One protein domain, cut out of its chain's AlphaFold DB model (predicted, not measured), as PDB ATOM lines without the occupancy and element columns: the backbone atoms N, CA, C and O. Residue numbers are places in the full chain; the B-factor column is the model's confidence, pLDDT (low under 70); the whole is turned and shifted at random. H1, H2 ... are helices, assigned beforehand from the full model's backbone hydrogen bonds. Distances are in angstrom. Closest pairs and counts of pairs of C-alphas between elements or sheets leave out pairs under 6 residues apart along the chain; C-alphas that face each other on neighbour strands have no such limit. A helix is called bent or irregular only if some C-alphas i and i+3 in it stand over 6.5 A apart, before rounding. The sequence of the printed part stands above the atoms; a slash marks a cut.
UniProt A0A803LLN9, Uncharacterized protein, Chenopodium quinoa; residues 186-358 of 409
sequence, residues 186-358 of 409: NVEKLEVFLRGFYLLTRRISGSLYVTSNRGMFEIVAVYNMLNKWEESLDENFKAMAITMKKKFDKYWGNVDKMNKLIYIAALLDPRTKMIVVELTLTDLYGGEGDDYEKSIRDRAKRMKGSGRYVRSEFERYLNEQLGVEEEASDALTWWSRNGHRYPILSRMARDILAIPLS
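What this domain is: This is residues 186 to 358 of the 409 residues of an uncharacterized protein of Chenopodium quinoa (UniProt A0A803LLN9). Three long helices, H1, H2 and H3, fold back and forth along the long axis at one end of an elongated body, their centres making a triangle; toward the other end shorter helices gather, with the hairpin H5 and H6 on one side and the hairpin H9 and H10 on another. H2 joins the two halves: H5 packs beside its inner stretch, and H4 crosses its first residues. The 173 printed residues hold ten named helices, H1 to H10 in chain order, and no named strand; the class is all helix. The whole is only just compact, close to loose, with a radius of gyration of the C-alphas of 18.5 A, and spans 62 by 35 by 25 A.

How they stand to each other: Begin at H2, residues 212 to 230, the hub, which touches five other helices. Look first at H1, residues 186 to 204, which forms a hairpin with H2: they touch through residues 196 to 204 of H1 alone, the closest C-alphas being those of Leu 200 and Glu 218, 6.6 A apart, at a shallow tilt of 16 degrees, opposite ways. Residues 223 to 230 of H2 alone touch H3, residues 235 to 252, in another hairpin, with C-alphas 230 and 238 closest at 4.4 A; the tilt of 34 degrees is shallow, only just short of steep. H1 and H3 are close but not clearly touching, with C-alphas 193 and 237 closest at 7.9 A. Residues 212 to 216 of H2 alone touch H4, residues 260 to 267, about perpendicular at 76 degrees; the closest C-alphas, of Asn 213 and Ala 266, are 4.2 A apart. Residues 216 to 223 of H2 alone touch H5, residues 273 to 285, the same way at a shallow tilt of 26 degrees, with C-alphas 220 and 280 closest at 6.2 A. H5 forms a hairpin with H6, residues 287 to 302, where C-alphas 281 and 289 are closest at 4.4 A. H6 and H7, residues 313 to 318, only just touch, with 3 pairs of C-alphas within 8 A, the closest being 300 and 315 at 7.1 A. On from H4, find H10, residues 345 to 353, which touches it with C-alphas 265 and 353 closest at 5.9 A, at a steep tilt of 63 degrees. H10 forms a hairpin with H9, residues 331 to 338, with C-alphas 335 and 346 closest at 5.4 A. H8, residues 324 to 327, touches no helix. In H4, H6, H7, H9 and H10 every O i to N i+4 pair is within hydrogen-bond range; H1 has 13 of 15, H2 13 of 15, H3 12 of 14 and H5 8 of 9, and H8 is too short for such a pair.

Where its parts are: Find C-alpha 186 at (248.235, 280.093, 288.894), where H1 begins; it runs 27.4 A, with a kink of 30 degrees near residue 194. Find C-alpha 212 at (269.112, 285.097, 262.214); from there H2 runs 27.6 A. H3 measures 24.5 A, H6 22.8 A and H5 19.0 A. H2 is irregular, with C-alphas 213 and 216 7.4 A apart, and H5 only just so, with C-alphas 273 and 276 6.52 A apart. H10 ends at C-alpha 353, at (272.809, 284.267, 257.982).

The domain as a whole: The C-alphas of Asn 186 and Gly 307 are the two farthest apart, at 65.0 A. The printed part has no cut, and no link is long. Look for low confidence at residues 302 to 311, 325 and 328, where pLDDT is under 70; the mean of the printed part is 84.7.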
ATOM      1  N   ASN A 186     247.248 279.069 289.264       70.94
ATOM      2  CA  ASN A 186     248.235 280.093 288.894       70.94
ATOM      3  C   ASN A 186     249.556 279.483 288.419       70.94
ATOM      4  O   ASN A 186     250.203 280.093 287.572       70.94
ATOM      5  N   VAL A 187     249.928 278.284 288.878       73.06
ATOM      6  CA  VAL A 187     251.065 277.538 288.306       73.06
ATOM      7  C   VAL A 187     250.786 277.152 286.849       73.06
ATOM      8  O   VAL A 187     251.633 277.386 285.997       73.06
ATOM      9  N   GLU A 188     249.589 276.651 286.539       74.69
ATOM     10  CA  GLU A 188     249.133 276.371 285.170       74.69
ATOM     11  C   GLU A 188     249.152 277.640 284.312       74.69
ATOM     12  O   GLU A 188     249.675 277.635 283.204       74.69
ATOM     13  N   LYS A 189     248.654 278.772 284.825       76.75
ATOM     14  CA  LYS A 189     248.732 280.051 284.098       76.75
ATOM     15  C   LYS A 189     250.167 280.530 283.891       76.75
ATOM     16  O   LYS A 189     250.458 281.081 282.832       76.75
ATOM     17  N   LEU A 190     251.049 280.350 284.877       78.69
ATOM     18  CA  LEU A 190     252.463 280.684 284.730       78.69
ATOM     19  C   LEU A 190     253.111 279.800 283.665       78.69
ATOM     20  O   LEU A 190     253.880 280.313 282.858       78.69
ATOM     21  N   GLU A 191     252.803 278.504 283.647       79.75
ATOM     22  CA  GLU A 191     253.271 277.592 282.604       79.75
ATOM     23  C   GLU A 191     252.847 278.111 281.232       79.75
ATOM     24  O   GLU A 191     253.716 278.350 280.398       79.75
ATOM     25  N   VAL A 192     251.566 278.442 281.038       81.50
ATOM     26  CA  VAL A 192     251.070 279.006 279.771       81.50
ATOM     27  C   VAL A 192     251.765 280.331 279.432       81.50
ATOM     28  O   VAL A 192     252.129 280.556 278.275       81.50
ATOM     29  N   PHE A 193     251.992 281.200 280.423       80.38
ATOM     30  CA  PHE A 193     252.700 282.472 280.255       80.38
ATOM     31  C   PHE A 193     254.149 282.263 279.795       80.38
ATOM     32  O   PHE A 193     254.584 282.878 278.823       80.38
ATOM     33  N   LEU A 194     254.897 281.378 280.458       81.94
ATOM     34  CA  LEU A 194     256.318 281.135 280.192       81.94
ATOM     35  C   LEU A 194     256.557 280.229 278.981       81.94
ATOM     36  O   LEU A 194     257.592 280.356 278.322       81.94
ATOM     37  N   ARG A 195     255.613 279.345 278.644       82.25
ATOM     38  CA  ARG A 195     255.733 278.376 277.546       82.25
ATOM     39  C   ARG A 195     256.018 279.055 276.213       82.25
ATOM     40  O   ARG A 195     256.851 278.566 275.453       82.25
ATOM     41  N   GLY A 196     255.376 280.190 275.936       78.06
ATOM     42  CA  GLY A 196     255.630 280.954 274.712       78.06
ATOM     43  C   GLY A 196     257.085 281.425 274.609       78.06
ATOM     44  O   GLY A 196     257.734 281.197 273.587       78.06
ATOM     45  N   PHE A 197     257.632 281.987 275.692       81.12
ATOM     46  CA  PHE A 197     259.033 282.417 275.761       81.12
ATOM     47  C   PHE A 197     260.008 281.242 275.689       81.12
ATOM     48  O   PHE A 197     261.036 281.344 275.022       81.12
ATOM     49  N   TYR A 198     259.687 280.120 276.334       80.81
ATOM     50  CA  TYR A 198     260.495 278.905 276.276       80.81
ATOM     51  C   TYR A 198     260.603 278.367 274.844       80.81
ATOM     52  O   TYR A 198     261.708 278.154 274.344       80.81
ATOM     53  N   LEU A 199     259.469 278.203 274.155       81.75
ATOM     54  CA  LEU A 199     259.446 277.703 272.778       81.75
ATOM     55  C   LEU A 199     260.194 278.638 271.825       81.75
ATOM     56  O   LEU A 199     260.932 278.165 270.964       81.75
ATOM     57  N   LEU A 200     260.034 279.949 272.000       84.56
ATOM     58  CA  LEU A 200     260.761 280.947 271.225       84.56
ATOM     59  C   LEU A 200     262.266 280.886 271.483       84.56
ATOM     60  O   LEU A 200     263.041 280.822 270.535       84.56
ATOM     61  N   THR A 201     262.675 280.836 272.754       82.94
ATOM     62  CA  THR A 201     264.087 280.720 273.151       82.94
ATOM     63  C   THR A 201     264.711 279.481 272.526       82.94
ATOM     64  O   THR A 201     265.789 279.564 271.943       82.94
ATOM     65  N   ARG A 202     264.003 278.347 272.557       81.75
ATOM     66  CA  ARG A 202     264.449 277.112 271.907       81.75
ATOM     67  C   ARG A 202     264.635 277.300 270.399       81.75
ATOM     68  O   ARG A 202     265.666 276.905 269.872       81.75
ATOM     69  N   ARG A 203     263.692 277.960 269.714       82.94
ATOM     70  CA  ARG A 203     263.790 278.227 268.266       82.94
ATOM     71  C   ARG A 203     264.952 279.149 267.891       82.94
ATOM     72  O   ARG A 203     265.566 278.931 266.851       82.94
ATOM     73  N   ILE A 204     265.261 280.165 268.693       83.19
ATOM     74  CA  ILE A 204     266.362 281.101 268.393       83.19
ATOM     75  C   ILE A 204     267.735 280.592 268.841       83.19
ATOM     76  O   ILE A 204     268.747 281.142 268.418       83.19
ATOM     77  N   SER A 205     267.766 279.565 269.694       80.94
ATOM     78  CA  SER A 205     268.998 278.967 270.228       80.94
ATOM     79  C   SER A 205     269.448 277.727 269.450       80.94
ATOM     80  O   SER A 205     270.354 277.035 269.897       80.94
ATOM     81  N   GLY A 206     268.823 277.429 268.309       78.06
ATOM     82  CA  GLY A 206     269.265 276.352 267.427       78.06
ATOM     83  C   GLY A 206     270.606 276.667 266.757       78.06
ATOM     84  O   GLY A 206     270.880 277.817 266.408       78.06
ATOM     85  N   SER A 207     271.429 275.636 266.564       76.94
ATOM     86  CA  SER A 207     272.720 275.701 265.860       76.94
ATOM     87  C   SER A 207     272.722 274.963 264.517       76.94
ATOM     88  O   SER A 207     273.532 275.286 263.656       76.94
ATOM     89  N   LEU A 208     271.803 274.011 264.320       79.06
ATOM     90  CA  LEU A 208     271.718 273.162 263.120       79.06
ATOM     91  C   LEU A 208     270.925 273.795 261.966       79.06
ATOM     92  O   LEU A 208     270.763 273.206 260.901       79.06
ATOM     93  N   TYR A 209     270.402 275.001 262.167       83.94
ATOM     94  CA  TYR A 209     269.674 275.745 261.149       83.94
ATOM     95  C   TYR A 209     269.884 277.247 261.328       83.94
ATOM     96  O   TYR A 209     270.265 277.734 262.394       83.94
ATOM     97  N   VAL A 210     269.598 278.001 260.268       88.62
ATOM     98  CA  VAL A 210     269.695 279.464 260.275       88.62
ATOM     99  C   VAL A 210     268.667 280.053 261.243       88.62
ATOM    100  O   VAL A 210     267.463 279.842 261.083       88.62
ATOM    101  N   THR A 211     269.135 280.811 262.236       90.75
ATOM    102  CA  THR A 211     268.276 281.466 263.240       90.75
ATOM    103  C   THR A 211     268.114 282.967 263.011       90.75
ATOM    104  O   THR A 211     267.066 283.526 263.334       90.75
ATOM    105  N   SER A 212     269.107 283.639 262.424       91.12
ATOM    106  CA  SER A 212     269.112 285.097 262.214       91.12
ATOM    107  C   SER A 212     267.979 285.601 261.321       91.12
ATOM    108  O   SER A 212     267.348 286.609 261.642       91.12
ATOM    109  N   ASN A 213     267.656 284.881 260.244       90.31
ATOM    110  CA  ASN A 213     266.526 285.182 259.355       90.31
ATOM    111  C   ASN A 213     265.168 285.180 260.076       90.31
ATOM    112  O   ASN A 213     264.236 285.853 259.638       90.31
ATOM    113  N   ARG A 214     265.045 284.437 261.183       88.88
ATOM    114  CA  ARG A 214     263.807 284.352 261.968       88.88
ATOM    115  C   ARG A 214     263.647 285.488 262.971       88.88
ATOM    116  O   ARG A 214     262.561 285.628 263.527       88.88
ATOM    117  N   GLY A 215     264.678 286.305 263.204       88.81
ATOM    118  CA  GLY A 215     264.687 287.268 264.308       88.81
ATOM    119  C   GLY A 215     263.480 288.197 264.341       88.81
ATOM    120  O   GLY A 215     262.906 288.405 265.402       88.81
ATOM    121  N   MET A 216     263.036 288.672 263.179       89.81
ATOM    122  CA  MET A 216     261.859 289.542 263.064       89.81
ATOM    123  C   MET A 216     260.574 288.847 263.521       89.81
ATOM    124  O   MET A 216     259.853 289.389 264.353       89.81
ATOM    125  N   PHE A 217     260.327 287.618 263.050       88.94
ATOM    126  CA  PHE A 217     259.153 286.838 263.449       88.94
ATOM    127  C   PHE A 217     259.113 286.595 264.951       88.94
ATOM    128  O   PHE A 217     258.061 286.712 265.573       88.94
ATOM    129  N   GLU A 218     260.256 286.253 265.541       89.31
ATOM    130  CA  GLU A 218     260.318 285.952 266.966       89.31
ATOM    131  C   GLU A 218     260.153 287.243 267.796       89.31
ATOM    132  O   GLU A 218     259.421 287.246 268.783       89.31
ATOM    133  N   ILE A 219     260.710 288.381 267.363       90.69
ATOM    134  CA  ILE A 219     260.483 289.686 268.014       90.69
ATOM    135  C   ILE A 219     258.994 290.064 267.998       90.69
ATOM    136  O   ILE A 219     258.447 290.425 269.043       90.69
ATOM    137  N   VAL A 220     258.319 289.927 266.853       90.62
ATOM    138  CA  VAL A 220     256.870 290.183 266.731       90.62
ATOM    139  C   VAL A 220     256.064 289.216 267.593       90.62
ATOM    140  O   VAL A 220     255.119 289.623 268.264       90.62
ATOM    141  N   ALA A 221     256.450 287.940 267.641       90.62
ATOM    142  CA  ALA A 221     255.783 286.953 268.483       90.62
ATOM    143  C   ALA A 221     255.871 287.316 269.976       90.62
ATOM    144  O   ALA A 221     254.873 287.197 270.689       90.62
ATOM    145  N   VAL A 222     257.028 287.804 270.447       91.19
ATOM    146  CA  VAL A 222     257.169 288.324 271.819       91.19
ATOM    147  C   VAL A 222     256.266 289.532 272.037       91.19
ATOM    148  O   VAL A 222     255.557 289.571 273.042       91.19
ATOM    149  N   TYR A 223     256.261 290.489 271.109       92.19
ATOM    150  CA  TYR A 223     255.424 291.685 271.199       92.19
ATOM    151  C   TYR A 223     253.935 291.335 271.314       92.19
ATOM    152  O   TYR A 223     253.272 291.743 272.268       92.19
ATOM    153  N   ASN A 224     253.430 290.495 270.409       90.94
ATOM    154  CA  ASN A 224     252.033 290.068 270.393       90.94
ATOM    155  C   ASN A 224     251.657 289.281 271.654       90.94
ATOM    156  O   ASN A 224     250.588 289.494 272.227       90.94
ATOM    157  N   MET A 225     252.547 288.406 272.130       90.69
ATOM    158  CA  MET A 225     252.340 287.682 273.383       90.69
ATOM    159  C   MET A 225     252.259 288.640 274.579       90.69
ATOM    160  O   MET A 225     251.359 288.500 275.406       90.69
ATOM    161  N   LEU A 226     253.161 289.620 274.672       92.31
ATOM    162  CA  LEU A 226     253.153 290.608 275.753       92.31
ATOM    163  C   LEU A 226     251.899 291.488 275.717       92.31
ATOM    164  O   LEU A 226     251.294 291.684 276.766       92.31
ATOM    165  N   ASN A 227     251.466 291.941 274.537       92.75
ATOM    166  CA  ASN A 227     250.226 292.712 274.380       92.75
ATOM    167  C   ASN A 227     249.003 291.915 274.837       92.75
ATOM    168  O   ASN A 227     248.201 292.404 275.629       92.75
ATOM    169  N   LYS A 228     248.904 290.648 274.420       92.56
ATOM    170  CA  LYS A 228     247.815 289.759 274.840       92.56
ATOM    171  C   LYS A 228     247.752 289.606 276.363       92.56
ATOM    172  O   LYS A 228     246.670 289.582 276.941       92.56
ATOM    173  N   TRP A 229     248.903 289.485 277.025       90.00
ATOM    174  CA  TRP A 229     248.951 289.379 278.483       90.00
ATOM    175  C   TRP A 229     248.727 290.713 279.199       90.00
ATOM    176  O   TRP A 229     248.186 290.715 280.302       90.00
ATOM    177  N   GLU A 230     249.088 291.840 278.588       91.94
ATOM    178  CA  GLU A 230     248.776 293.187 279.083       91.94
ATOM    179  C   GLU A 230     247.258 293.464 279.094       91.94
ATOM    180  O   GLU A 230     246.759 294.166 279.975       91.94
ATOM    181  N   GLU A 231     246.508 292.840 278.186       93.06
ATOM    182  CA  GLU A 231     245.039 292.881 278.135       93.06
ATOM    183  C   GLU A 231     244.355 291.856 279.061       93.06
ATOM    184  O   GLU A 231     243.126 291.804 279.150       93.06
ATOM    185  N   SER A 232     245.129 291.035 279.776       90.56
ATOM    186  CA  SER A 232     244.595 290.007 280.671       90.56
ATOM    187  C   SER A 232     243.778 290.602 281.821       90.56
ATOM    188  O   SER A 232     244.163 291.595 282.441       90.56
ATOM    189  N   LEU A 233     242.691 289.915 282.187       89.12
ATOM    190  CA  LEU A 233     241.925 290.191 283.410       89.12
ATOM    191  C   LEU A 233     242.689 289.798 284.689       89.12
ATOM    192  O   LEU A 233     242.304 290.193 285.790       89.12
ATOM    193  N   ASP A 234     243.749 288.991 284.571       84.31
ATOM    194  CA  ASP A 234     244.615 288.649 285.698       84.31
ATOM    195  C   ASP A 234     245.651 289.756 285.919       84.31
ATOM    196  O   ASP A 234     246.698 289.797 285.269       84.31
ATOM    197  N   GLU A 235     245.354 290.641 286.872       84.88
ATOM    198  CA  GLU A 235     246.165 291.825 287.181       84.88
ATOM    199  C   GLU A 235     247.642 291.511 287.481       84.88
ATOM    200  O   GLU A 235     248.510 292.355 287.265       84.88
ATOM    201  N   ASN A 236     247.975 290.294 287.927       80.12
ATOM    202  CA  ASN A 236     249.371 289.936 288.181       80.12
ATOM    203  C   ASN A 236     250.149 289.662 286.899       80.12
ATOM    204  O   ASN A 236     251.243 290.193 286.712       80.12
ATOM    205  N   PHE A 237     249.595 288.822 286.021       83.19
ATOM    206  CA  PHE A 237     250.231 288.498 284.746       83.19
ATOM    207  C   PHE A 237     250.233 289.709 283.819       83.19
ATOM    208  O   PHE A 237     251.219 289.933 283.123       83.19
ATOM    209  N   LYS A 238     249.205 290.557 283.906       88.00
ATOM    210  CA  LYS A 238     249.191 291.876 283.277       88.00
ATOM    211  C   LYS A 238     250.334 292.762 283.767       88.00
ATOM    212  O   LYS A 238     251.103 293.267 282.953       88.00
ATOM    213  N   ALA A 239     250.517 292.914 285.081       83.31
ATOM    214  CA  ALA A 239     251.628 293.698 285.630       83.31
ATOM    215  C   ALA A 239     253.007 293.138 285.224       83.31
ATOM    216  O   ALA A 239     253.934 293.900 284.922       83.31
ATOM    217  N   MET A 240     253.139 291.809 285.172       83.94
ATOM    218  CA  MET A 240     254.345 291.128 284.695       83.94
ATOM    219  C   MET A 240     254.607 291.420 283.213       83.94
ATOM    220  O   MET A 240     255.716 291.829 282.863       83.94
ATOM    221  N   ALA A 241     253.585 291.300 282.362       89.12
ATOM    222  CA  ALA A 241     253.663 291.596 280.936       89.12
ATOM    223  C   ALA A 241     254.041 293.057 280.676       89.12
ATOM    224  O   ALA A 241     254.986 293.306 279.936       89.12
ATOM    225  N   ILE A 242     253.412 294.014 281.369       87.44
ATOM    226  CA  ILE A 242     253.761 295.443 281.294       87.44
ATOM    227  C   ILE A 242     255.237 295.660 281.659       87.44
ATOM    228  O   ILE A 242     255.956 296.415 281.003       87.44
ATOM    229  N   THR A 243     255.724 294.988 282.704       87.06
ATOM    230  CA  THR A 243     257.118 295.123 283.152       87.06
ATOM    231  C   THR A 243     258.101 294.531 282.140       87.06
ATOM    232  O   THR A 243     259.150 295.125 281.878       87.06
ATOM    233  N   MET A 244     257.773 293.386 281.537       89.38
ATOM    234  CA  MET A 244     258.579 292.767 280.481       89.38
ATOM    235  C   MET A 244     258.544 293.587 279.189       89.38
ATOM    236  O   MET A 244     259.588 293.787 278.569       89.38
ATOM    237  N   LYS A 245     257.387 294.147 278.833       90.81
ATOM    238  CA  LYS A 245     257.209 295.002 277.660       90.81
ATOM    239  C   LYS A 245     258.013 296.292 277.758       90.81
ATOM    240  O   LYS A 245     258.720 296.623 276.820       90.81
ATOM    241  N   LYS A 246     258.094 296.924 278.933       89.31
ATOM    242  CA  LYS A 246     259.026 298.052 279.154       89.31
ATOM    243  C   LYS A 246     260.480 297.705 278.812       89.31
ATOM    244  O   LYS A 246     261.211 298.545 278.289       89.31
ATOM    245  N   LYS A 247     260.927 296.478 279.121       88.56
ATOM    246  CA  LYS A 247     262.269 296.006 278.742       88.56
ATOM    247  C   LYS A 247     262.355 295.742 277.241       88.56
ATOM    248  O   LYS A 247     263.359 296.113 276.647       88.56
ATOM    249  N   PHE A 248     261.322 295.159 276.637       91.31
ATOM    250  CA  PHE A 248     261.223 294.966 275.189       91.31
ATOM    251  C   PHE A 248     261.326 296.303 274.433       91.31
ATOM    252  O   PHE A 248     262.218 296.477 273.601       91.31
ATOM    253  N   ASP A 249     260.513 297.294 274.802       90.44
ATOM    254  CA  ASP A 249     260.433 298.606 274.149       90.44
ATOM    255  C   ASP A 249     261.750 299.390 274.226       90.44
ATOM    256  O   ASP A 249     262.076 300.204 273.354       90.44
ATOM    257  N   LYS A 250     262.564 299.121 275.253       88.81
ATOM    258  CA  LYS A 250     263.904 299.702 275.377       88.81
ATOM    259  C   LYS A 250     264.780 299.373 274.164       88.81
ATOM    260  O   LYS A 250     265.539 300.249 273.746       88.81
ATOM    261  N   TYR A 251     264.666 298.159 273.623       87.50
ATOM    262  CA  TYR A 251     265.485 297.654 272.516       87.50
ATOM    263  C   TYR A 251     264.754 297.697 271.170       87.50
ATOM    264  O   TYR A 251     265.370 298.040 270.164       87.50
ATOM    265  N   TRP A 252     263.452 297.400 271.154       91.31
ATOM    266  CA  TRP A 252     262.670 297.231 269.925       91.31
ATOM    267  C   TRP A 252     261.445 298.137 269.828       91.31
ATOM    268  O   TRP A 252     260.725 298.036 268.850       91.31
ATOM    269  N   GLY A 253     261.205 299.047 270.775       85.62
ATOM    270  CA  GLY A 253     260.018 299.919 270.766       85.62
ATOM    271  C   GLY A 253     260.071 301.071 269.759       85.62
ATOM    272  O   GLY A 253     259.147 301.869 269.693       85.62
ATOM    273  N   ASN A 254     261.161 301.206 269.002       86.38
ATOM    274  CA  ASN A 254     261.273 302.178 267.921       86.38
ATOM    275  C   ASN A 254     262.112 301.585 266.783       86.38
ATOM    276  O   ASN A 254     263.129 300.927 267.034       86.38
ATOM    277  N   VAL A 255     261.701 301.864 265.548       86.00
ATOM    278  CA  VAL A 255     262.311 301.330 264.326       86.00
ATOM    279  C   VAL A 255     263.811 301.632 264.204       86.00
ATOM    280  O   VAL A 255     264.575 300.780 263.741       86.00
ATOM    281  N   ASP A 256     264.261 302.791 264.694       84.00
ATOM    282  CA  ASP A 256     265.663 303.220 264.656       84.00
ATOM    283  C   ASP A 256     266.538 302.516 265.701       84.00
ATOM    284  O   ASP A 256     267.763 302.468 265.550       84.00
ATOM    285  N   LYS A 257     265.934 301.961 266.760       84.44
ATOM    286  CA  LYS A 257     266.659 301.215 267.800       84.44
ATOM    287  C   LYS A 257     266.929 299.770 267.405       84.44
ATOM    288  O   LYS A 257     267.912 299.190 267.870       84.44
ATOM    289  N   MET A 258     266.079 299.186 266.560       86.06
ATOM    290  CA  MET A 258     266.262 297.806 266.132       86.06
ATOM    291  C   MET A 258     267.533 297.670 265.286       86.06
ATOM    292  O   MET A 258     267.795 298.443 264.362       86.06
ATOM    293  N   ASN A 259     268.339 296.651 265.594       87.56
ATOM    294  CA  ASN A 259     269.566 296.380 264.857       87.56
ATOM    295  C   ASN A 259     269.255 296.116 263.374       87.56
ATOM    296  O   ASN A 259     268.547 295.170 263.036       87.56
ATOM    297  N   LYS A 260     269.849 296.915 262.480       87.38
ATOM    298  CA  LYS A 260     269.672 296.816 261.020       87.38
ATOM    299  C   LYS A 260     269.991 295.426 260.458       87.38
ATOM    300  O   LYS A 260     269.389 295.029 259.464       87.38
ATOM    301  N   LEU A 261     270.891 294.673 261.096       90.25
ATOM    302  CA  LEU A 261     271.214 293.301 260.690       90.25
ATOM    303  C   LEU A 261     270.014 292.354 260.785       90.25
ATOM    304  O   LEU A 261     269.916 291.450 259.966       90.25
ATOM    305  N   ILE A 262     269.084 292.588 261.716       90.69
ATOM    306  CA  ILE A 262     267.868 291.774 261.871       90.69
ATOM    307  C   ILE A 262     266.980 291.899 260.624       90.69
ATOM    308  O   ILE A 262     266.523 290.896 260.081       90.69
ATOM    309  N   TYR A 263     266.818 293.120 260.105       89.06
ATOM    310  CA  TYR A 263     266.092 293.363 258.858       89.06
ATOM    311  C   TYR A 263     266.808 292.740 257.660       89.06
ATOM    312  O   TYR A 263     266.174 292.116 256.816       89.06
ATOM    313  N   ILE A 264     268.132 292.902 257.577       89.94
ATOM    314  CA  ILE A 264     268.917 292.370 256.457       89.94
ATOM    315  C   ILE A 264     268.872 290.839 256.449       89.94
ATOM    316  O   ILE A 264     268.657 290.257 255.392       89.94
ATOM    317  N   ALA A 265     269.018 290.182 257.601       92.75
ATOM    318  CA  ALA A 265     268.931 288.727 257.704       92.75
ATOM    319  C   ALA A 265     267.560 288.208 257.247       92.75
ATOM    320  O   ALA A 265     267.491 287.247 256.486       92.75
ATOM    321  N   ALA A 266     266.474 288.877 257.647       92.12
ATOM    322  CA  ALA A 266     265.129 288.530 257.201       92.12
ATOM    323  C   ALA A 266     264.932 288.758 255.692       92.12
ATOM    324  O   ALA A 266     264.381 287.903 255.006       92.12
ATOM    325  N   LEU A 267     265.454 289.865 255.148       91.44
ATOM    326  CA  LEU A 267     265.417 290.146 253.709       91.44
ATOM    327  C   LEU A 267     266.178 289.111 252.892       91.44
ATOM    328  O   LEU A 267     265.766 288.800 251.778       91.44
ATOM    329  N   LEU A 268     267.293 288.609 253.418       93.19
ATOM    330  CA  LEU A 268     268.118 287.600 252.765       93.19
ATOM    331  C   LEU A 268     267.510 286.196 252.864       93.19
ATOM    332  O   LEU A 268     268.071 285.277 252.279       93.19
ATOM    333  N   ASP A 269     266.370 285.998 253.531       92.75
ATOM    334  CA  ASP A 269     265.618 284.757 253.375       92.75
ATOM    335  C   ASP A 269     264.801 284.801 252.071       92.75
ATOM    336  O   ASP A 269     263.885 285.625 251.937       92.75
ATOM    337  N   PRO A 270     265.091 283.915 251.104       92.00
ATOM    338  CA  PRO A 270     264.411 283.907 249.817       92.00
ATOM    339  C   PRO A 270     262.908 283.615 249.928       92.00
ATOM    340  O   PRO A 270     262.162 283.967 249.009       92.00
ATOM    341  N   ARG A 271     262.449 283.001 251.025       89.38
ATOM    342  CA  ARG A 271     261.045 282.613 251.237       89.38
ATOM    343  C   ARG A 271     260.187 283.766 251.728       89.38
ATOM    344  O   ARG A 271     258.997 283.807 251.442       89.38
ATOM    345  N   THR A 272     260.777 284.708 252.460       87.00
ATOM    346  CA  THR A 272     260.018 285.764 253.144       87.00
ATOM    347  C   THR A 272     260.344 287.153 252.618       87.00
ATOM    348  O   THR A 272     259.435 287.973 252.492       87.00
ATOM    349  N   LYS A 273     261.600 287.417 252.231       88.88
ATOM    350  CA  LYS A 273     262.053 288.665 251.597       88.88
ATOM    351  C   LYS A 273     261.466 289.911 252.289       88.88
ATOM    352  O   LYS A 273     261.631 290.100 253.489       88.88
ATOM    353  N   MET A 274     260.786 290.779 251.533       86.75
ATOM    354  CA  MET A 274     260.157 291.996 252.058       86.75
ATOM    355  C   MET A 274     258.860 291.723 252.835       86.75
ATOM    356  O   MET A 274     258.526 292.527 253.696       86.75
ATOM    357  N   ILE A 275     258.177 290.593 252.610       86.88
ATOM    358  CA  ILE A 275     256.867 290.300 253.221       86.88
ATOM    359  C   ILE A 275     256.977 290.310 254.746       86.88
ATOM    360  O   ILE A 275     256.195 290.971 255.423       86.88
ATOM    361  N   VAL A 276     257.983 289.629 255.305       86.44
ATOM    362  CA  VAL A 276     258.193 289.636 256.763       86.44
ATOM    363  C   VAL A 276     258.551 291.028 257.278       86.44
ATOM    364  O   VAL A 276     258.151 291.380 258.382       86.44
ATOM    365  N   VAL A 277     259.282 291.826 256.494       88.25
ATOM    366  CA  VAL A 277     259.670 293.183 256.891       88.25
ATOM    367  C   VAL A 277     258.466 294.094 256.991       88.25
ATOM    368  O   VAL A 277     258.322 294.780 257.996       88.25
ATOM    369  N   GLU A 278     257.601 294.043 255.988       88.19
ATOM    370  CA  GLU A 278     256.345 294.785 255.939       88.19
ATOM    371  C   GLU A 278     255.459 294.420 257.130       88.19
ATOM    372  O   GLU A 278     255.173 295.274 257.963       88.19
ATOM    373  N   LEU A 279     255.130 293.132 257.280       86.38
ATOM    374  CA  LEU A 279     254.253 292.656 258.353       86.38
ATOM    375  C   LEU A 279     254.799 293.007 259.743       86.38
ATOM    376  O   LEU A 279     254.063 293.481 260.600       86.38
ATOM    377  N   THR A 280     256.104 292.828 259.955       88.38
ATOM    378  CA  THR A 280     256.743 293.114 261.247       88.38
ATOM    379  C   THR A 280     256.729 294.603 261.575       88.38
ATOM    380  O   THR A 280     256.482 294.976 262.720       88.38
ATOM    381  N   LEU A 281     257.014 295.465 260.596       90.62
ATOM    382  CA  LEU A 281     257.024 296.911 260.804       90.62
ATOM    383  C   LEU A 281     255.623 297.436 261.115       90.62
ATOM    384  O   LEU A 281     255.474 298.223 262.051       90.62
ATOM    385  N   THR A 282     254.613 296.971 260.382       89.19
ATOM    386  CA  THR A 282     253.219 297.349 260.624       89.19
ATOM    387  C   THR A 282     252.746 296.865 261.999       89.19
ATOM    388  O   THR A 282     252.186 297.661 262.750       89.19
ATOM    389  N   ASP A 283     253.030 295.614 262.382       87.19
ATOM    390  CA  ASP A 283     252.619 295.065 263.685       87.19
ATOM    391  C   ASP A 283     253.284 295.789 264.867       87.19
ATOM    392  O   ASP A 283     252.627 296.092 265.866       87.19
ATOM    393  N   LEU A 284     254.590 296.073 264.776       89.75
ATOM    394  CA  LEU A 284     255.346 296.682 265.877       89.75
ATOM    395  C   LEU A 284     255.135 298.194 265.992       89.75
ATOM    396  O   LEU A 284     255.127 298.719 267.105       89.75
ATOM    397  N   TYR A 285     255.018 298.899 264.864       90.69
ATOM    398  CA  TYR A 285     255.145 300.361 264.822       90.69
ATOM    399  C   TYR A 285     253.972 301.076 264.140       90.69
ATOM    400  O   TYR A 285     253.914 302.308 264.166       90.69
ATOM    401  N   GLY A 286     253.034 300.347 263.527       88.38
ATOM    402  CA  GLY A 286     251.926 300.937 262.775       88.38
ATOM    403  C   GLY A 286     252.422 301.894 261.686       88.38
ATOM    404  O   GLY A 286     253.334 301.565 260.931       88.38
ATOM    405  N   GLY A 287     251.864 303.109 261.642       86.12
ATOM    406  CA  GLY A 287     252.177 304.092 260.596       86.12
ATOM    407  C   GLY A 287     253.654 304.512 260.518       86.12
ATOM    408  O   GLY A 287     254.152 304.754 259.422       86.12
ATOM    409  N   GLU A 288     254.386 304.540 261.641       84.81
ATOM    410  CA  GLU A 288     255.840 304.791 261.611       84.81
ATOM    411  C   GLU A 288     256.596 303.653 260.904       84.81
ATOM    412  O   GLU A 288     257.593 303.884 260.213       84.81
ATOM    413  N   GLY A 289     256.107 302.421 261.059       84.94
ATOM    414  CA  GLY A 289     256.621 301.244 260.369       84.94
ATOM    415  C   GLY A 289     256.410 301.331 258.861       84.94
ATOM    416  O   GLY A 289     257.357 301.103 258.104       84.94
ATOM    417  N   ASP A 290     255.214 301.738 258.435       85.94
ATOM    418  CA  ASP A 290     254.859 301.914 257.020       85.94
ATOM    419  C   ASP A 290     255.740 302.992 256.347       85.94
ATOM    420  O   ASP A 290     256.258 302.809 255.238       85.94
ATOM    421  N   ASP A 291     255.994 304.109 257.037       87.25
ATOM    422  CA  ASP A 291     256.897 305.161 256.554       87.25
ATOM    423  C   ASP A 291     258.343 304.654 256.407       87.25
ATOM    424  O   ASP A 291     259.033 304.950 255.416       87.25
ATOM    425  N   TYR A 292     258.812 303.847 257.362       85.44
ATOM    426  CA  TYR A 292     260.143 303.250 257.304       85.44
ATOM    427  C   TYR A 292     260.272 302.237 256.162       85.44
ATOM    428  O   TYR A 292     261.251 302.284 255.407       85.44
ATOM    429  N   GLU A 293     259.276 301.370 255.986       85.81
ATOM    430  CA  GLU A 293     259.182 300.388 254.901       85.81
ATOM    431  C   GLU A 293     259.271 301.070 253.530       85.81
ATOM    432  O   GLU A 293     260.113 300.717 252.687       85.81
ATOM    433  N   LYS A 294     258.495 302.137 253.335       87.00
ATOM    434  CA  LYS A 294     258.550 302.963 252.126       87.00
ATOM    435  C   LYS A 294     259.945 303.545 251.894       87.00
ATOM    436  O   LYS A 294     260.448 303.521 250.764       87.00
ATOM    437  N   SER A 295     260.617 303.998 252.953       85.50
ATOM    438  CA  SER A 295     261.987 304.517 252.868       85.50
ATOM    439  C   SER A 295     262.995 303.461 252.379       85.50
ATOM    440  O   SER A 295     263.882 303.788 251.577       85.50
ATOM    441  N   ILE A 296     262.845 302.196 252.802       80.81
ATOM    442  CA  ILE A 296     263.681 301.067 252.363       80.81
ATOM    443  C   ILE A 296     263.483 300.840 250.865       80.81
ATOM    444  O   ILE A 296     264.462 300.786 250.110       80.81
ATOM    445  N   ARG A 297     262.229 300.772 250.405       82.31
ATOM    446  CA  ARG A 297     261.927 300.570 248.979       82.31
ATOM    447  C   ARG A 297     262.428 301.707 248.109       82.31
ATOM    448  O   ARG A 297     262.970 301.470 247.030       82.31
ATOM    449  N   ASP A 298     262.275 302.943 248.560       82.88
ATOM    450  CA  ASP A 298     262.723 304.095 247.787       82.88
ATOM    451  C   ASP A 298     264.252 304.171 247.712       82.88
ATOM    452  O   ASP A 298     264.796 304.554 246.675       82.88
ATOM    453  N   ARG A 299     264.972 303.730 248.754       78.00
ATOM    454  CA  ARG A 299     266.431 303.528 248.682       78.00
ATOM    455  C   ARG A 299     266.800 302.430 247.687       78.00
ATOM    456  O   ARG A 299     267.704 302.647 246.883       78.00
ATOM    457  N   ALA A 300     266.080 301.309 247.683       71.81
ATOM    458  CA  ALA A 300     266.306 300.215 246.738       71.81
ATOM    459  C   ALA A 300     266.162 300.673 245.276       71.81
ATOM    460  O   ALA A 300     267.053 300.427 244.464       71.81
ATOM    461  N   LYS A 301     265.105 301.440 244.969       70.81
ATOM    462  CA  LYS A 301     264.847 302.000 243.627       70.81
ATOM    463  C   LYS A 301     265.904 303.007 243.165       70.81
ATOM    464  O   LYS A 301     266.089 303.186 241.961       70.81
ATOM    465  N   ARG A 302     266.558 303.716 244.094       68.06
ATOM    466  CA  ARG A 302     267.616 304.698 243.785       68.06
ATOM    467  C   ARG A 302     268.962 304.047 243.468       68.06
ATOM    468  O   ARG A 302     269.775 304.681 242.810       68.06
ATOM    469  N   MET A 303     269.183 302.792 243.863       62.19
ATOM    470  CA  MET A 303     270.406 302.031 243.562       62.19
ATOM    471  C   MET A 303     270.429 301.417 242.148       62.19
ATOM    472  O   MET A 303     271.162 300.459 241.900       62.19
ATOM    473  N   LYS A 304     269.637 301.937 241.201       58.12
ATOM    474  CA  LYS A 304     269.700 301.508 239.795       58.12
ATOM    475  C   LYS A 304     271.106 301.748 239.241       58.12
ATOM    476  O   LYS A 304     271.663 302.830 239.411       58.12
ATOM    477  N   GLY A 305     271.670 300.729 238.589       53.62
ATOM    478  CA  GLY A 305     272.973 300.823 237.931       53.62
ATOM    479  C   GLY A 305     272.975 301.879 236.822       53.62
ATOM    480  O   GLY A 305     271.918 302.354 236.410       53.62
ATOM    481  N   SER A 306     274.166 302.235 236.332       48.50
ATOM    482  CA  SER A 306     274.442 303.297 235.344       48.50
ATOM    483  C   SER A 306     273.863 303.061 233.930       48.50
ATOM    484  O   SER A 306     274.542 303.257 232.927       48.50
ATOM    485  N   GLY A 307     272.600 302.650 233.821       48.78
ATOM    486  CA  GLY A 307     271.850 302.474 232.584       48.78
ATOM    487  C   GLY A 307     270.369 302.218 232.874       48.78
ATOM    488  O   GLY A 307     270.027 301.464 233.781       48.78
ATOM    489  N   ARG A 308     269.471 302.813 232.077       51.56
ATOM    490  CA  ARG A 308     267.997 302.775 232.239       51.56
ATOM    491  C   ARG A 308     267.356 301.369 232.290       51.56
ATOM    492  O   ARG A 308     266.151 301.300 232.516       51.56
ATOM    493  N   TYR A 309     268.111 300.285 232.079       49.91
ATOM    494  CA  TYR A 309     267.583 298.930 231.857       49.91
ATOM    495  C   TYR A 309     268.229 297.797 232.681       49.91
ATOM    496  O   TYR A 309     267.732 296.674 232.633       49.91
ATOM    497  N   VAL A 310     269.296 298.040 233.455       55.88
ATOM    498  CA  VAL A 310     269.942 296.982 234.260       55.88
ATOM    499  C   VAL A 310     269.454 297.078 235.708       55.88
ATOM    500  O   VAL A 310     269.854 297.983 236.442       55.88
ATOM    501  N   ARG A 311     268.562 296.162 236.115       64.81
ATOM    502  CA  ARG A 311     268.129 296.030 237.520       64.81
ATOM    503  C   ARG A 311     269.321 295.648 238.394       64.81
ATOM    504  O   ARG A 311     270.159 294.847 237.978       64.81
ATOM    505  N   SER A 312     269.385 296.201 239.604       79.31
ATOM    506  CA  SER A 312     270.406 295.797 240.573       79.31
ATOM    507  C   SER A 312     270.223 294.325 240.960       79.31
ATOM    508  O   SER A 312     269.136 293.754 240.829       79.31
ATOM    509  N   GLU A 313     271.289 293.699 241.454       86.75
ATOM    510  CA  GLU A 313     271.232 292.335 241.987       86.75
ATOM    511  C   GLU A 313     270.119 292.181 243.038       86.75
ATOM    512  O   GLU A 313     269.355 291.217 242.998       86.75
ATOM    513  N   PHE A 314     269.972 293.197 243.893       85.00
ATOM    514  CA  PHE A 314     268.932 293.307 244.912       85.00
ATOM    515  C   PHE A 314     267.522 293.393 244.329       85.00
ATOM    516  O   PHE A 314     266.650 292.631 244.734       85.00
ATOM    517  N   GLU A 315     267.287 294.259 243.338       84.00
ATOM    518  CA  GLU A 315     265.973 294.340 242.687       84.00
ATOM    519  C   GLU A 315     265.601 293.020 242.005       84.00
ATOM    520  O   GLU A 315     264.446 292.604 242.068       84.00
ATOM    521  N   ARG A 316     266.551 292.337 241.356       88.56
ATOM    522  CA  ARG A 316     266.268 291.032 240.743       88.56
ATOM    523  C   ARG A 316     265.936 289.976 241.794       88.56
ATOM    524  O   ARG A 316     264.997 289.225 241.581       88.56
ATOM    525  N   TYR A 317     266.662 289.944 242.909       90.69
ATOM    526  CA  TYR A 317     266.382 289.032 244.017       90.69
ATOM    527  C   TYR A 317     264.993 289.271 244.625       90.69
ATOM    528  O   TYR A 317     264.229 288.325 244.787       90.69
ATOM    529  N   LEU A 318     264.622 290.528 244.891       88.19
ATOM    530  CA  LEU A 318     263.315 290.853 245.473       88.19
ATOM    531  C   LEU A 318     262.128 290.444 244.593       88.19
ATOM    532  O   LEU A 318     261.061 290.153 245.121       88.19
ATOM    533  N   ASN A 319     262.309 290.431 243.272       87.06
ATOM    534  CA  ASN A 319     261.270 290.034 242.320       87.06
ATOM    535  C   ASN A 319     261.307 288.537 241.961       87.06
ATOM    536  O   ASN A 319     260.470 288.091 241.180       87.06
ATOM    537  N   GLU A 320     262.273 287.772 242.476       88.25
ATOM    538  CA  GLU A 320     262.372 286.338 242.201       88.25
ATOM    539  C   GLU A 320     261.239 285.593 242.918       88.25
ATOM    540  O   GLU A 320     261.065 285.725 244.136       88.25
ATOM    541  N   GLN A 321     260.489 284.790 242.169       84.69
ATOM    542  CA  GLN A 321     259.506 283.856 242.714       84.69
ATOM    543  C   GLN A 321     260.181 282.504 242.939       84.69
ATOM    544  O   GLN A 321     260.975 282.079 242.103       84.69
ATOM    545  N   LEU A 322     259.884 281.857 244.065       84.31
ATOM    546  CA  LEU A 322     260.423 280.534 244.364       84.31
ATOM    547  C   LEU A 322     259.614 279.441 243.678       84.31
ATOM    548  O   LEU A 322     258.397 279.551 243.528       84.31
ATOM    549  N   GLY A 323     260.305 278.377 243.277       79.69
ATOM    550  CA  GLY A 323     259.667 277.103 242.951       79.69
ATOM    551  C   GLY A 323     259.383 276.267 244.206       79.69
ATOM    552  O   GLY A 323     259.989 276.479 245.252       79.69
ATOM    553  N   VAL A 324     258.524 275.252 244.079       73.44
ATOM    554  CA  VAL A 324     258.102 274.366 245.189       73.44
ATOM    555  C   VAL A 324     259.289 273.700 245.907       73.44
ATOM    556  O   VAL A 324     259.330 273.640 247.132       73.44
ATOM    557  N   GLU A 325     260.295 273.231 245.164       69.31
ATOM    558  CA  GLU A 325     261.499 272.622 245.757       69.31
ATOM    559  C   GLU A 325     262.377 273.636 246.505       69.31
ATOM    560  O   GLU A 325     263.096 273.285 247.442       69.31
ATOM    561  N   GLU A 326     262.329 274.906 246.105       71.88
ATOM    562  CA  GLU A 326     263.104 275.973 246.734       71.88
ATOM    563  C   GLU A 326     262.456 276.468 248.028       71.88
ATOM    564  O   GLU A 326     263.168 276.888 248.937       71.88
ATOM    565  N   GLU A 327     261.131 276.368 248.150       72.25
ATOM    566  CA  GLU A 327     260.399 276.667 249.388       72.25
ATOM    567  C   GLU A 327     260.752 275.689 250.517       72.25
ATOM    568  O   GLU A 327     260.811 276.084 251.685       72.25
ATOM    569  N   ALA A 328     261.046 274.433 250.163       66.44
ATOM    570  CA  ALA A 328     261.456 273.389 251.100       66.44
ATOM    571  C   ALA A 328     262.934 273.490 251.532       66.44
ATOM    572  O   ALA A 328     263.321 272.900 252.538       66.44
ATOM    573  N   SER A 329     263.768 274.226 250.791       77.31
ATOM    574  CA  SER A 329     265.191 274.393 251.105       77.31
ATOM    575  C   SER A 329     265.407 275.397 252.242       77.31
ATOM    576  O   SER A 329     264.712 276.412 252.347       77.31
ATOM    577  N   ASP A 330     266.433 275.183 253.070       86.19
ATOM    578  CA  ASP A 330     266.912 276.232 253.969       86.19
ATOM    579  C   ASP A 330     267.575 277.378 253.175       86.19
ATOM    580  O   ASP A 330     268.005 277.213 252.025       86.19
ATOM    581  N   ALA A 331     267.646 278.557 253.801       91.31
ATOM    582  CA  ALA A 331     268.104 279.780 253.151       91.31
ATOM    583  C   ALA A 331     269.569 279.697 252.680       91.31
ATOM    584  O   ALA A 331     269.875 280.161 251.582       91.31
ATOM    585  N   LEU A 332     270.475 279.098 253.465       91.88
ATOM    586  CA  LEU A 332     271.891 278.990 253.091       91.88
ATOM    587  C   LEU A 332     272.080 278.032 251.912       91.88
ATOM    588  O   LEU A 332     272.832 278.347 250.986       91.88
ATOM    589  N   THR A 333     271.350 276.918 251.890       91.44
ATOM    590  CA  THR A 333     271.349 275.994 250.746       91.44
ATOM    591  C   THR A 333     270.840 276.676 249.477       91.44
ATOM    592  O   THR A 333     271.442 276.516 248.409       91.44
ATOM    593  N   TRP A 334     269.798 277.509 249.578       93.06
ATOM    594  CA  TRP A 334     269.307 278.279 248.432       93.06
ATOM    595  C   TRP A 334     270.370 279.251 247.897       93.06
ATOM    596  O   TRP A 334     270.617 279.290 246.687       93.06
ATOM    597  N   TRP A 335     271.057 279.986 248.781       94.69
ATOM    598  CA  TRP A 335     272.132 280.910 248.392       94.69
ATOM    599  C   TRP A 335     273.346 280.202 247.795       94.69
ATOM    600  O   TRP A 335     273.952 280.735 246.865       94.69
ATOM    601  N   SER A 336     273.680 279.004 248.273       92.81
ATOM    602  CA  SER A 336     274.752 278.178 247.707       92.81
ATOM    603  C   SER A 336     274.471 277.811 246.241       92.81
ATOM    604  O   SER A 336     275.334 277.963 245.376       92.81
ATOM    605  N   ARG A 337     273.226 277.430 245.924       92.12
ATOM    606  CA  ARG A 337     272.791 277.093 244.554       92.12
ATOM    607  C   ARG A 337     272.669 278.322 243.650       92.12
ATOM    608  O   ARG A 337     273.073 278.293 242.485       92.12
ATOM    609  N   ASN A 338     272.151 279.427 244.185       92.19
ATOM    610  CA  ASN A 338     271.853 280.640 243.420       92.19
ATOM    611  C   ASN A 338     272.975 281.694 243.456       92.19
ATOM    612  O   ASN A 338     272.846 282.757 242.845       92.19
ATOM    613  N   GLY A 339     274.110 281.416 244.103       91.25
ATOM    614  CA  GLY A 339     275.188 282.394 244.280       91.25
ATOM    615  C   GLY A 339     275.808 282.902 242.978       91.25
ATOM    616  O   GLY A 339     276.159 284.074 242.881       91.25
ATOM    617  N   HIS A 340     275.843 282.071 241.933       91.75
ATOM    618  CA  HIS A 340     276.274 282.489 240.596       91.75
ATOM    619  C   HIS A 340     275.340 283.545 239.978       91.75
ATOM    620  O   HIS A 340     275.795 284.433 239.255       91.75
ATOM    621  N   ARG A 341     274.036 283.484 240.289       91.19
ATOM    622  CA  ARG A 341     273.053 284.493 239.882       91.19
ATOM    623  C   ARG A 341     273.212 285.749 240.717       91.19
ATOM    624  O   ARG A 341     272.987 286.815 240.163       91.19
ATOM    625  N   TYR A 342     273.586 285.654 241.988       92.12
ATOM    626  CA  TYR A 342     273.645 286.783 242.920       92.12
ATOM    627  C   TYR A 342     275.002 286.830 243.663       92.12
ATOM    628  O   TYR A 342     275.086 286.434 244.830       92.12
ATOM    629  N   PRO A 343     276.093 287.290 243.015       90.06
ATOM    630  CA  PRO A 343     277.448 287.171 243.566       90.06
ATOM    631  C   PRO A 343     277.751 288.054 244.788       90.06
ATOM    632  O   PRO A 343     278.679 287.758 245.547       90.06
ATOM    633  N   ILE A 344     277.051 289.175 244.975       90.06
ATOM    634  CA  ILE A 344     277.264 290.067 246.126       90.06
ATOM    635  C   ILE A 344     276.359 289.636 247.280       90.06
ATOM    636  O   ILE A 344     276.843 289.431 248.393       90.06
ATOM    637  N   LEU A 345     275.071 289.432 247.010       92.31
ATOM    638  CA  LEU A 345     274.076 289.044 248.003       92.31
ATOM    639  C   LEU A 345     274.332 287.647 248.555       92.31
ATOM    640  O   LEU A 345     274.146 287.461 249.746       92.31
ATOM    641  N   SER A 346     274.813 286.689 247.757       93.94
ATOM    642  CA  SER A 346     275.156 285.355 248.279       93.94
ATOM    643  C   SER A 346     276.307 285.388 249.280       93.94
ATOM    644  O   SER A 346     276.262 284.686 250.288       93.94
ATOM    645  N   ARG A 347     277.311 286.245 249.055       92.25
ATOM    646  CA  ARG A 347     278.390 286.471 250.028       92.25
ATOM    647  C   ARG A 347     277.855 287.133 251.292       92.25
ATOM    648  O   ARG A 347     278.143 286.654 252.381       92.25
ATOM    649  N   MET A 348     277.014 288.160 251.149       93.38
ATOM    650  CA  MET A 348     276.352 288.789 252.298       93.38
ATOM    651  C   MET A 348     275.476 287.801 253.070       93.38
ATOM    652  O   MET A 348     275.507 287.792 254.292       93.38
ATOM    653  N   ALA A 349     274.709 286.963 252.376       93.94
ATOM    654  CA  ALA A 349     273.835 285.977 252.984       93.94
ATOM    655  C   ALA A 349     274.624 284.920 253.737       93.94
ATOM    656  O   ALA A 349     274.297 284.648 254.883       93.94
ATOM    657  N   ARG A 350     275.702 284.389 253.159       92.69
ATOM    658  CA  ARG A 350     276.596 283.476 253.873       92.69
ATOM    659  C   ARG A 350     277.128 284.105 255.163       92.69
ATOM    660  O   ARG A 350     277.099 283.457 256.200       92.69
ATOM    661  N   ASP A 351     277.582 285.354 255.100       91.19
ATOM    662  CA  ASP A 351     278.237 286.004 256.237       91.19
ATOM    663  C   ASP A 351     277.227 286.450 257.318       91.19
ATOM    664  O   ASP A 351     277.520 286.357 258.506       91.19
ATOM    665  N   ILE A 352     276.032 286.912 256.931       92.88
ATOM    666  CA  ILE A 352     275.001 287.417 257.855       92.88
ATOM    667  C   ILE A 352     274.129 286.286 258.401       92.88
ATOM    668  O   ILE A 352     273.834 286.268 259.595       92.88
ATOM    669  N   LEU A 353     273.706 285.341 257.555       91.12
ATOM    670  CA  LEU A 353     272.809 284.267 257.982       91.12
ATOM    671  C   LEU A 353     273.510 283.271 258.912       91.12
ATOM    672  O   LEU A 353     272.869 282.722 259.803       91.12
ATOM    673  N   ALA A 354     274.826 283.099 258.771       87.56
ATOM    674  CA  ALA A 354     275.623 282.266 259.668       87.56
ATOM    675  C   ALA A 354     275.756 282.832 261.094       87.56
ATOM    676  O   ALA A 354     276.212 282.117 261.982       87.56
ATOM    677  N   ILE A 355     275.373 284.091 261.336       88.50
ATOM    678  CA  ILE A 355     275.384 284.680 262.678       88.50
ATOM    679  C   ILE A 355     274.218 284.079 263.480       88.50
ATOM    680  O   ILE A 355     273.065 284.260 263.082       88.50
ATOM    681  N   PRO A 356     274.468 283.403 264.615       85.31
ATOM    682  CA  PRO A 356     273.394 282.939 265.483       85.31
ATOM    683  C   PRO A 356     272.620 284.121 266.070       85.31
ATOM    684  O   PRO A 356     273.209 285.127 266.469       85.31
ATOM    685  N   LEU A 357     271.297 283.997 266.163       85.19
ATOM    686  CA  LEU A 357     270.464 285.047 266.755       85.19
ATOM    687  C   LEU A 357     270.645 285.158 268.281       85.19
ATOM    688  O   LEU A 357     270.433 286.226 268.850       85.19
ATOM    689  N   SER A 358     271.030 284.059 268.936       81.31
ATOM    690  CA  SER A 358     271.187 283.951 270.387       81.31
ATOM    691  C   SER A 358     272.557 283.392 270.765       81.31
ATOM    692  O   SER A 358     273.072 282.489 270.105       81.31
TER     693      SER A 358